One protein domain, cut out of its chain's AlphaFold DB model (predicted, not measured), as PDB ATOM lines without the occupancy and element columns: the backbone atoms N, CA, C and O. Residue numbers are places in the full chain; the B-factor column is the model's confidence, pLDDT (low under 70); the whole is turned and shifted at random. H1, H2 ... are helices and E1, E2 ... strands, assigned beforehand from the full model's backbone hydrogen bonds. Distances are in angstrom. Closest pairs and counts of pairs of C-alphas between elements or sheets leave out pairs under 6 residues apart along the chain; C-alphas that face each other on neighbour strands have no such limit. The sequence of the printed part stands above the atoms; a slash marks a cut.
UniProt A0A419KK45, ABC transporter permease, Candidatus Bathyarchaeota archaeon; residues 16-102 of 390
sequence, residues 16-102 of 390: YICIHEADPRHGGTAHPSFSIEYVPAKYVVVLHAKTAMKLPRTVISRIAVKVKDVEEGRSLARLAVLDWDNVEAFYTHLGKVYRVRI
ATOM      1  N   TYR A  16     419.232 296.504 330.287       72.56
ATOM      2  CA  TYR A  16     418.773 295.313 329.582       72.56
ATOM      3  C   TYR A  16     419.356 294.061 330.239       72.56
ATOM      4  O   TYR A  16     420.414 294.101 330.867       72.56
ATOM      5  N   ILE A  17     418.624 292.954 330.126       72.38
ATOM      6  CA  ILE A  17     419.030 291.666 330.686       72.38
ATOM      7  C   ILE A  17     419.789 290.908 329.594       72.38
ATOM      8  O   ILE A  17     419.189 290.484 328.604       72.38
ATOM      9  N   CYS A  18     421.096 290.740 329.778       72.00
ATOM     10  CA  CYS A  18     421.911 289.818 328.999       72.00
ATOM     11  C   CYS A  18     421.707 288.409 329.547       72.00
ATOM     12  O   CYS A  18     422.008 288.133 330.710       72.00
ATOM     13  N   ILE A  19     421.197 287.519 328.704       74.81
ATOM     14  CA  ILE A  19     421.118 286.093 329.006       74.81
ATOM     15  C   ILE A  19     422.374 285.465 328.413       74.81
ATOM     16  O   ILE A  19     422.493 285.370 327.192       74.81
ATOM     17  N   HIS A  20     423.316 285.069 329.263       74.06
ATOM     18  CA  HIS A  20     424.467 284.292 328.823       74.06
ATOM     19  C   HIS A  20     424.034 282.834 328.763       74.06
ATOM     20  O   HIS A  20     423.771 282.196 329.787       74.06
ATOM     21  N   GLU A  21     423.899 282.323 327.541       64.69
ATOM     22  CA  GLU A  21     423.725 280.892 327.330       64.69
ATOM     23  C   GLU A  21     424.960 280.169 327.861       64.69
ATOM     24  O   GLU A  21     426.099 280.581 327.630       64.69
ATOM     25  N   ALA A  22     424.726 279.115 328.632       63.03
ATOM     26  CA  ALA A  22     425.813 278.356 329.206       63.03
ATOM     27  C   ALA A  22     426.657 277.694 328.109       63.03
ATOM     28  O   ALA A  22     426.112 277.085 327.188       63.03
ATOM     29  N   ASP A  23     427.983 277.788 328.235       62.78
ATOM     30  CA  ASP A  23     428.922 277.151 327.312       62.78
ATOM     31  C   ASP A  23     428.684 275.625 327.284       62.78
ATOM     32  O   ASP A  23     428.901 274.957 328.303       62.78
ATOM     33  N   PRO A  24     428.286 275.042 326.134       59.81
ATOM     34  CA  PRO A  24     428.001 273.612 326.012       59.81
ATOM     35  C   PRO A  24     429.203 272.705 326.308       59.81
ATOM     36  O   PRO A  24     429.042 271.492 326.438       59.81
ATOM     37  N   ARG A  25     430.423 273.258 326.381       60.94
ATOM     38  CA  ARG A  25     431.664 272.498 326.599       60.94
ATOM     39  C   ARG A  25     431.890 272.075 328.051       60.94
ATOM     40  O   ARG A  25     432.723 271.205 328.295       60.94
ATOM     41  N   HIS A  26     431.148 272.635 329.003       57.97
ATOM     42  CA  HIS A  26     431.225 272.262 330.414       57.97
ATOM     43  C   HIS A  26     429.997 271.419 330.777       57.97
ATOM     44  O   HIS A  26     428.949 271.955 331.118       57.97
ATOM     45  N   GLY A  27     430.129 270.093 330.649       51.44
ATOM     46  CA  GLY A  27     429.066 269.084 330.775       51.44
ATOM     47  C   GLY A  27     428.404 268.965 332.155       51.44
ATOM     48  O   GLY A  27     428.485 267.924 332.802       51.44
ATOM     49  N   GLY A  28     427.709 270.011 332.584       55.56
ATOM     50  CA  GLY A  28     426.745 270.012 333.678       55.56
ATOM     51  C   GLY A  28     425.503 270.800 333.264       55.56
ATOM     52  O   GLY A  28     425.549 271.583 332.319       55.56
ATOM     53  N   THR A  29     424.380 270.592 333.954       54.75
ATOM     54  CA  THR A  29     423.154 271.395 333.804       54.75
ATOM     55  C   THR A  29     423.436 272.841 334.200       54.75
ATOM     56  O   THR A  29     423.215 273.254 335.337       54.75
ATOM     57  N   ALA A  30     424.010 273.598 333.277       56.78
ATOM     58  CA  ALA A  30     424.397 274.967 333.502       56.78
ATOM     59  C   ALA A  30     423.160 275.848 333.323       56.78
ATOM     60  O   ALA A  30     422.575 275.949 332.244       56.78
ATOM     61  N   HIS A  31     422.715 276.429 334.431       58.44
ATOM     62  CA  HIS A  31     421.629 277.392 334.423       58.44
ATOM     63  C   HIS A  31     422.082 278.652 333.667       58.44
ATOM     64  O   HIS A  31     423.223 279.079 333.861       58.44
ATOM     65  N   PRO A  32     421.219 279.254 332.825       65.88
ATOM     66  CA  PRO A  32     421.541 280.515 332.167       65.88
ATOM     67  C   PRO A  32     421.904 281.556 333.227       65.88
ATOM     68  O   PRO A  32     421.172 281.733 334.206       65.88
ATOM     69  N   SER A  33     423.049 282.214 333.054       61.22
ATOM     70  CA  SER A  33     423.450 283.313 333.925       61.22
ATOM     71  C   SER A  33     422.935 284.624 333.339       61.22
ATOM     72  O   SER A  33     422.992 284.868 332.133       61.22
ATOM     73  N   PHE A  34     422.373 285.463 334.202       69.81
ATOM     74  CA  PHE A  34     421.799 286.744 333.812       69.81
ATOM     75  C   PHE A  34     422.719 287.859 334.302       69.81
ATOM     76  O   PHE A  34     422.995 287.935 335.502       69.81
ATOM     77  N   SER A  35     423.182 288.724 333.399       70.44
ATOM     78  CA  SER A  35     423.808 289.996 333.769       70.44
ATOM     79  C   SER A  35     422.899 291.155 333.381       70.44
ATOM     80  O   SER A  35     422.199 291.118 332.369       70.44
ATOM     81  N   ILE A  36     422.879 292.181 334.225       73.25
ATOM     82  CA  ILE A  36     422.169 293.426 333.953       73.25
ATOM     83  C   ILE A  36     423.207 294.420 333.451       73.25
ATOM     84  O   ILE A  36     424.171 294.723 334.154       73.25
ATOM     85  N   GLU A  37     423.016 294.914 332.233       79.25
ATOM     86  CA  GLU A  37     423.908 295.884 331.606       79.25
ATOM     87  C   GLU A  37     423.145 297.136 331.184       79.25
ATOM     88  O   GLU A  37     421.938 297.116 330.943       79.25
ATOM     89  N   TYR A  38     423.858 298.255 331.088       79.75
ATOM     90  CA  TYR A  38     423.285 299.525 330.656       79.75
ATOM     91  C   TYR A  38     423.226 299.612 329.137       79.75
ATOM     92  O   TYR A  38     424.226 299.391 328.452       79.75
ATOM     93  N   VAL A  39     422.064 299.991 328.602       79.19
ATOM     94  CA  VAL A  39     421.882 300.173 327.162       79.19
ATOM     95  C   VAL A  39     422.695 301.391 326.706       79.19
ATOM     96  O   VAL A  39     422.480 302.499 327.207       79.19
ATOM     97  N   PRO A  40     423.607 301.247 325.726       80.06
ATOM     98  CA  PRO A  40     424.300 302.392 325.151       80.06
ATOM     99  C   PRO A  40     423.301 303.427 324.629       80.06
ATOM    100  O   PRO A  40     422.349 303.073 323.940       80.06
ATOM    101  N   ALA A  41     423.550 304.717 324.874       74.44
ATOM    102  CA  ALA A  41     422.605 305.793 324.550       74.44
ATOM    103  C   ALA A  41     422.120 305.811 323.081       74.44
ATOM    104  O   ALA A  41     421.025 306.287 322.806       74.44
ATOM    105  N   LYS A  42     422.908 305.264 322.144       78.56
ATOM    106  CA  LYS A  42     422.538 305.104 320.725       78.56
ATOM    107  C   LYS A  42     421.362 304.149 320.472       78.56
ATOM    108  O   LYS A  42     420.767 304.207 319.404       78.56
ATOM    109  N   TYR A  43     421.044 303.275 321.424       78.38
ATOM    110  CA  TYR A  43     419.969 302.282 321.329       78.38
ATOM    111  C   TYR A  43     418.763 302.631 322.211       78.38
ATOM    112  O   TYR A  43     417.856 301.819 322.370       78.38
ATOM    113  N   VAL A  44     418.737 303.834 322.793       79.12
ATOM    114  CA  VAL A  44     417.630 304.296 323.633       79.12
ATOM    115  C   VAL A  44     416.619 305.037 322.766       79.12
ATOM    116  O   VAL A  44     416.941 306.053 322.154       79.12
ATOM    117  N   VAL A  45     415.380 304.545 322.742       76.69
ATOM    118  CA  VAL A  45     414.264 305.180 322.030       76.69
ATOM    119  C   VAL A  45     413.239 305.671 323.047       76.69
ATOM    120  O   VAL A  45     412.765 304.899 323.880       76.69
ATOM    121  N   VAL A  46     412.879 306.954 322.982       76.44
ATOM    122  CA  VAL A  46     411.831 307.541 323.828       76.44
ATOM    123  C   VAL A  46     410.494 307.419 323.105       76.44
ATOM    124  O   VAL A  46     410.295 308.002 322.042       76.44
ATOM    125  N   LEU A  47     409.575 306.644 323.679       77.94
ATOM    126  CA  LEU A  47     408.257 306.359 323.111       77.94
ATOM    127  C   LEU A  47     407.157 306.761 324.094       77.94
ATOM    128  O   LEU A  47     407.344 306.750 325.310       77.94
ATOM    129  N   HIS A  48     405.969 307.063 323.573       79.81
ATOM    130  CA  HIS A  48     404.794 307.273 324.413       79.81
ATOM    131  C   HIS A  48     404.370 305.957 325.091       79.81
ATOM    132  O   HIS A  48     404.328 304.907 324.446       79.81
ATOM    133  N   ALA A  49     403.984 306.014 326.371       72.69
ATOM    134  CA  ALA A  49     403.695 304.831 327.193       72.69
ATOM    135  C   ALA A  49     402.666 303.871 326.561       72.69
ATOM    136  O   ALA A  49     402.865 302.659 326.554       72.69
ATOM    137  N   LYS A  50     401.598 304.405 325.946       80.19
ATOM    138  CA  LYS A  50     400.575 303.588 325.254       80.19
ATOM    139  C   LYS A  50     401.122 302.812 324.050       80.19
ATOM    140  O   LYS A  50     400.552 301.789 323.687       80.19
ATOM    141  N   THR A  51     402.176 303.315 323.413       80.69
ATOM    142  CA  THR A  51     402.833 302.666 322.270       80.69
ATOM    143  C   THR A  51     403.853 301.644 322.759       80.69
ATOM    144  O   THR A  51     403.895 300.539 322.232       80.69
ATOM    145  N   ALA A  52     404.607 301.972 323.815       77.88
ATOM    146  CA  ALA A  52     405.575 301.064 324.430       77.88
ATOM    147  C   ALA A  52     404.915 299.774 324.948       77.88
ATOM    148  O   ALA A  52     405.422 298.690 324.696       77.88
ATOM    149  N   MET A  53     403.733 299.873 325.568       79.19
ATOM    150  CA  MET A  53     402.983 298.712 326.078       79.19
ATOM    151  C   MET A  53     402.460 297.754 324.992       79.19
ATOM    152  O   MET A  53     402.022 296.654 325.315       79.19
ATOM    153  N   LYS A  54     402.459 298.162 323.716       85.12
ATOM    154  CA  LYS A  54     402.036 297.311 322.589       85.12
ATOM    155  C   LYS A  54     403.186 296.500 321.989       85.12
ATOM    156  O   LYS A  54     402.935 295.641 321.146       85.12
ATOM    157  N   LEU A  55     404.430 296.795 322.365       81.31
ATOM    158  CA  LEU A  55     405.598 296.103 321.837       81.31
ATOM    159  C   LEU A  55     405.779 294.748 322.547       81.31
ATOM    160  O   LEU A  55     405.656 294.667 323.770       81.31
ATOM    161  N   PRO A  56     406.084 293.669 321.809       75.88
ATOM    162  CA  PRO A  56     406.373 292.379 322.421       75.88
ATOM    163  C   PRO A  56     407.685 292.442 323.220       75.88
ATOM    164  O   PRO A  56     408.644 293.083 322.798       75.88
ATOM    165  N   ARG A  57     407.743 291.721 324.351       70.12
ATOM    166  CA  ARG A  57     408.932 291.583 325.224       70.12
ATOM    167  C   ARG A  57     409.442 292.888 325.863       70.12
ATOM    168  O   ARG A  57     410.633 293.020 326.127       70.12
ATOM    169  N   THR A  58     408.557 293.835 326.165       70.38
ATOM    170  CA  THR A  58     408.910 295.022 326.961       70.38
ATOM    171  C   THR A  58     408.732 294.785 328.456       70.38
ATOM    172  O   THR A  58     407.717 294.234 328.879       70.38
ATOM    173  N   VAL A  59     409.675 295.277 329.260       70.00
ATOM    174  CA  VAL A  59     409.590 295.313 330.727       70.00
ATOM    175  C   VAL A  59     409.590 296.773 331.173       70.00
ATOM    176  O   VAL A  59     410.300 297.603 330.606       70.00
ATOM    177  N   ILE A  60     408.774 297.104 332.173       72.19
ATOM    178  CA  ILE A  60     408.746 298.448 332.754       72.19
ATOM    179  C   ILE A  60     409.985 298.599 333.639       72.19
ATOM    180  O   ILE A  60     410.087 297.940 334.668       72.19
ATOM    181  N   SER A  61     410.919 299.464 333.239       70.75
ATOM    182  CA  SER A  61     412.135 299.745 334.012       70.75
ATOM    183  C   SER A  61     411.942 300.876 335.024       70.75
ATOM    184  O   SER A  61     412.384 300.769 336.163       70.75
ATOM    185  N   ARG A  62     411.266 301.964 334.632       71.75
ATOM    186  CA  ARG A  62     411.029 303.137 335.484       71.75
ATOM    187  C   ARG A  62     409.694 303.788 335.154       71.75
ATOM    188  O   ARG A  62     409.339 303.940 333.987       71.75
ATOM    189  N   ILE A  63     408.985 304.229 336.187       75.94
ATOM    190  CA  ILE A  63     407.770 305.036 336.055       75.94
ATOM    191  C   ILE A  63     408.069 306.412 336.647       75.94
ATOM    192  O   ILE A  63     408.347 306.537 337.836       75.94
ATOM    193  N   ALA A  64     408.021 307.446 335.811       76.25
ATOM    194  CA  ALA A  64     408.135 308.831 336.246       76.25
ATOM    195  C   ALA A  64     406.737 309.457 336.285       76.25
ATOM    196  O   ALA A  64     406.076 309.576 335.252       76.25
ATOM    197  N   VAL A  65     406.282 309.851 337.475       78.19
ATOM    198  CA  VAL A  65     404.977 310.492 337.671       78.19
ATOM    199  C   VAL A  65     405.192 311.954 338.029       78.19
ATOM    200  O   VAL A  65     405.872 312.270 339.003       78.19
ATOM    201  N   LYS A  66     404.598 312.857 337.244       80.44
ATOM    202  CA  LYS A  66     404.559 314.284 337.572       80.44
ATOM    203  C   LYS A  66     403.369 314.545 338.491       80.44
ATOM    204  O   LYS A  66     402.225 314.367 338.079       80.44
ATOM    205  N   VAL A  67     403.652 314.975 339.712       81.88
ATOM    206  CA  VAL A  67     402.641 315.299 340.726       81.88
ATOM    207  C   VAL A  67     402.331 316.799 340.676       81.88
ATOM    208  O   VAL A  67     403.193 317.590 340.286       81.88
ATOM    209  N   LYS A  68     401.088 317.192 340.991       80.06
ATOM    210  CA  LYS A  68     400.670 318.606 340.994       80.06
ATOM    211  C   LYS A  68     401.157 319.342 342.242       80.06
ATOM    212  O   LYS A  68     401.518 320.509 342.128       80.06
ATOM    213  N   ASP A  69     401.199 318.652 343.380       82.00
ATOM    214  CA  ASP A  69     401.690 319.176 344.654       82.00
ATOM    215  C   ASP A  69     402.925 318.396 345.149       82.00
ATOM    216  O   ASP A  69     403.076 317.193 344.921       82.00
ATOM    217  N   VAL A  70     403.832 319.090 345.834       74.25
ATOM    218  CA  VAL A  70     405.088 318.536 346.359       74.25
ATOM    219  C   VAL A  70     404.822 317.624 347.567       74.25
ATOM    220  O   VAL A  70     405.520 316.624 347.747       74.25
ATOM    221  N   GLU A  71     403.795 317.918 348.373       75.75
ATOM    222  CA  GLU A  71     403.373 317.082 349.513       75.75
ATOM    223  C   GLU A  71     402.766 315.742 349.062       75.75
ATOM    224  O   GLU A  71     403.050 314.686 349.638       75.75
ATOM    225  N   GLU A  72     402.002 315.746 347.966       81.69
ATOM    226  CA  GLU A  72     401.434 314.528 347.373       81.69
ATOM    227  C   GLU A  72     402.526 313.547 346.922       81.69
ATOM    228  O   GLU A  72     402.351 312.331 347.038       81.69
ATOM    229  N   GLY A  73     403.685 314.052 346.481       80.88
ATOM    230  CA  GLY A  73     404.818 313.224 346.062       80.88
ATOM    231  C   GLY A  73     405.329 312.297 347.167       80.88
ATOM    232  O   GLY A  73     405.662 311.140 346.904       80.88
ATOM    233  N   ARG A  74     405.320 312.758 348.424       82.50
ATOM    234  CA  ARG A  74     405.719 311.942 349.580       82.50
ATOM    235  C   ARG A  74     404.712 310.831 349.866       82.50
ATOM    236  O   ARG A  74     405.109 309.698 350.147       82.50
ATOM    237  N   SER A  75     403.422 311.154 349.824       82.81
ATOM    238  CA  SER A  75     402.338 310.195 350.065       82.81
ATOM    239  C   SER A  75     402.288 309.129 348.973       82.81
ATOM    240  O   SER A  75     402.199 307.942 349.284       82.81
ATOM    241  N   LEU A  76     402.455 309.532 347.711       84.25
ATOM    242  CA  LEU A  76     402.509 308.625 346.568       84.25
ATOM    243  C   LEU A  76     403.731 307.700 346.632       84.25
ATOM    244  O   LEU A  76     403.588 306.497 346.445       84.25
ATOM    245  N   ALA A  77     404.913 308.231 346.962       82.88
ATOM    246  CA  ALA A  77     406.122 307.422 347.122       82.88
ATOM    247  C   ALA A  77     405.982 306.391 348.254       82.88
ATOM    248  O   ALA A  77     406.411 305.250 348.108       82.88
ATOM    249  N   ARG A  78     405.346 306.768 349.373       82.19
ATOM    250  CA  ARG A  78     405.049 305.833 350.468       82.19
ATOM    251  C   ARG A  78     404.070 304.745 350.047       82.19
ATOM    252  O   ARG A  78     404.323 303.588 350.356       82.19
ATOM    253  N   LEU A  79     402.981 305.101 349.368       82.31
ATOM    254  CA  LEU A  79     401.999 304.128 348.889       82.31
ATOM    255  C   LEU A  79     402.620 303.162 347.876       82.31
ATOM    256  O   LEU A  79     402.485 301.959 348.045       82.31
ATOM    257  N   ALA A  80     403.379 303.667 346.900       82.88
ATOM    258  CA  ALA A  80     404.038 302.845 345.883       82.88
ATOM    259  C   ALA A  80     404.983 301.798 346.493       82.88
ATOM    260  O   ALA A  80     404.976 300.643 346.084       82.88
ATOM    261  N   VAL A  81     405.764 302.199 347.499       81.75
ATOM    262  CA  VAL A  81     406.703 301.317 348.206       81.75
ATOM    263  C   VAL A  81     405.981 300.317 349.119       81.75
ATOM    264  O   VAL A  81     406.524 299.254 349.389       81.75
ATOM    265  N   LEU A  82     404.775 300.637 349.605       76.75
ATOM    266  CA  LEU A  82     403.966 299.747 350.448       76.75
ATOM    267  C   LEU A  82     403.128 298.740 349.647       76.75
ATOM    268  O   LEU A  82     402.925 297.624 350.124       76.75
ATOM    269  N   ASP A  83     402.642 299.132 348.468       79.12
ATOM    270  CA  ASP A  83     401.802 298.288 347.611       79.12
ATOM    271  C   ASP A  83     402.622 297.359 346.712       79.12
ATOM    272  O   ASP A  83     402.220 296.213 346.490       79.12
ATOM    273  N   TRP A  84     403.766 297.823 346.198       75.62
ATOM    274  CA  TRP A  84     404.611 297.027 345.314       75.62
ATOM    275  C   TRP A  84     405.856 296.509 346.026       75.62
ATOM    276  O   TRP A  84     406.667 297.266 346.559       75.62
ATOM    277  N   ASP A  85     406.016 295.187 345.994       67.38
ATOM    278  CA  ASP A  85     407.156 294.517 346.607       67.38
ATOM    279  C   ASP A  85     408.456 294.857 345.860       67.38
ATOM    280  O   ASP A  85     408.478 294.929 344.630       67.38
ATOM    281  N   ASN A  86     409.543 295.072 346.604       70.25
ATOM    282  CA  ASN A  86     410.867 295.457 346.088       70.25
ATOM    283  C   ASN A  86     410.918 296.716 345.198       70.25
ATOM    284  O   ASN A  86     411.886 296.902 344.460       70.25
ATOM    285  N   VAL A  87     409.929 297.608 345.279       76.62
ATOM    286  CA  VAL A  87     409.980 298.898 344.581       76.62
ATOM    287  C   VAL A  87     410.690 299.941 345.435       76.62
ATOM    288  O   VAL A  87     410.436 300.093 346.631       76.62
ATOM    289  N   GLU A  88     411.582 300.691 344.797       78.50
ATOM    290  CA  GLU A  88     412.186 301.889 345.365       78.50
ATOM    291  C   GLU A  88     411.522 303.125 344.766       78.50
ATOM    292  O   GLU A  88     411.403 303.251 343.547       78.50
ATOM    293  N   ALA A  89     411.096 304.054 345.622       83.19
ATOM    294  CA  ALA A  89     410.531 305.321 345.181       83.19
ATOM    295  C   ALA A  89     411.453 306.482 345.543       83.19
ATOM    296  O   ALA A  89     412.001 306.561 346.644       83.19
ATOM    297  N   PHE A  90     411.559 307.426 344.614       82.31
ATOM    298  CA  PHE A  90     412.276 308.680 344.792       82.31
ATOM    299  C   PHE A  90     411.271 309.822 344.693       82.31
ATOM    300  O   PHE A  90     410.506 309.890 343.731       82.31
ATOM    301  N   TYR A  91     411.265 310.724 345.674       85.31
ATOM    302  CA  TYR A  91     410.476 311.953 345.604       85.31
ATOM    303  C   TYR A  91     411.345 313.163 345.923       85.31
ATOM    304  O   TYR A  91     412.310 313.076 346.682       85.31
ATOM    305  N   THR A  92     410.998 314.300 345.328       79.94
ATOM    306  CA  THR A  92     411.704 315.564 345.550       79.94
ATOM    307  C   THR A  92     410.839 316.472 346.409       79.94
ATOM    308  O   THR A  92     409.668 316.668 346.099       79.94
ATOM    309  N   HIS A  93     411.403 317.031 347.474       79.94
ATOM    310  CA  HIS A  93     410.737 318.004 348.335       79.94
ATOM    311  C   HIS A  93     411.723 319.114 348.712       79.94
ATOM    312  O   HIS A  93     412.826 318.827 349.177       79.94
ATOM    313  N   LEU A  94     411.340 320.376 348.477       78.31
ATOM    314  CA  LEU A  94     412.161 321.567 348.761       78.31
ATOM    315  C   LEU A  94     413.605 321.464 348.223       78.31
ATOM    316  O   LEU A  94     414.572 321.757 348.925       78.31
ATOM    317  N   GLY A  95     413.763 320.982 346.985       76.38
ATOM    318  CA  GLY A  95     415.071 320.842 346.329       76.38
ATOM    319  C   GLY A  95     415.944 319.687 346.841       76.38
ATOM    320  O   GLY A  95     417.072 319.538 346.381       76.38
ATOM    321  N   LYS A  96     415.443 318.854 347.761       77.75
ATOM    322  CA  LYS A  96     416.109 317.630 348.232       77.75
ATOM    323  C   LYS A  96     415.400 316.397 347.690       77.75
ATOM    324  O   LYS A  96     414.171 316.364 347.630       77.75
ATOM    325  N   VAL A  97     416.169 315.375 347.331       79.31
ATOM    326  CA  VAL A  97     415.641 314.091 346.855       79.31
ATOM    327  C   VAL A  97     415.713 313.077 347.986       79.31
ATOM    328  O   VAL A  97     416.750 312.890 348.616       79.31
ATOM    329  N   TYR A  98     414.582 312.435 348.252       80.75
ATOM    330  CA  TYR A  98     414.419 311.427 349.285       80.75
ATOM    331  C   TYR A  98     414.183 310.065 348.634       80.75
ATOM    332  O   TYR A  98     413.260 309.904 347.834       80.75
ATOM    333  N   ARG A  99     415.001 309.077 349.013       81.31
ATOM    334  CA  ARG A  99     414.836 307.666 348.638       81.31
ATOM    335  C   ARG A  99     414.005 306.950 349.701       81.31
ATOM    336  O   ARG A  99     414.307 307.039 350.891       81.31
ATOM    337  N   VAL A 100     412.962 306.247 349.275       81.31
ATOM    338  CA  VAL A 100     412.065 305.464 350.132       81.31
ATOM    339  C   VAL A 100     412.093 304.015 349.662       81.31
ATOM    340  O   VAL A 100     411.861 303.734 348.490       81.31
ATOM    341  N   ARG A 101     412.384 303.096 350.584       79.00
ATOM    342  CA  ARG A 101     412.446 301.651 350.341       79.00
ATOM    343  C   ARG A 101     411.944 300.904 351.581       79.00
ATOM    344  O   ARG A 101     412.207 301.348 352.700       79.00
ATOM    345  N   ILE A 102     411.256 299.775 351.398       74.25
ATOM    346  CA  ILE A 102     411.040 298.809 352.487       74.25
ATOM    347  C   ILE A 102     412.372 298.102 352.752       74.25
ATOM    348  O   ILE A 102     412.923 297.478 351.852       74.25
TER     349      ILE A 102
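Overview. This is residues 16 to 102 of the 390 residues of the protein "ABC transporter permease" of Candidatus Bathyarchaeota archaeon (UniProt A0A419KK45). Two separate strand hairpins lie toward the two ends of an elongated model: E1 and E2 make a hairpin whose tip, residues 24 to 29, sticks out, and E3 and E4 make a shorter-looped one with H2 packed on it, mainly at E3. Between them the chain makes a wide loose loop with the short H1 in it, where residues 40 to 48 and 53 to 58 stand free. The printed part has 87 residues with the order E1, E2, H1, H2, E3, E4; each two-stranded sheet is antiparallel. The class is mixed, helices and strands, with only 39 residues, under half, in named elements. The whole is extended, with a radius of gyration of the C-alphas of 18.5 A and spans of 58 by 31 by 23 A.

Arrangement. E1, residues 16 to 20, and E2, residues 33 to 38, form an antiparallel hairpin at 147 degrees, with N 18 and O 35 at 2.8 A. H1, residues 49 to 52, is apart from H2, residues 70 to 83. The closest C-alphas of H2 and E3, residues 89 to 93, are those of Ala 77 and Ala 89, 5.3 A apart. E3 and E4, residues 96 to 100, form an antiparallel hairpin at 153 degrees, with N 98 and O 91 at 2.8 A. E1 is apart from E3 and E4. In H2, 8 of 10 O i to N i+4 pairs are within hydrogen-bond range; H1 is too short for such a pair.

Along the chain. E1 begins at C-alpha 16 (418.773, 295.313, 329.582) and spans 12.4 A; E2 spans 16.5 A. H1 spans 5.0 A and H2 20.6 A. E3 spans 13.1 A, and E4, 13.0 A, ends at C-alpha 100 (412.065, 305.464, 350.132).

Size, cuts and confidence. The C-alphas of Gly 27 and Asp 69, the two farthest apart, are 58.7 A apart. The printed part has no cut. The links E1 to E2 and H1 to H2 are long. Residues 21 to 34 and residue 85 are under pLDDT 70.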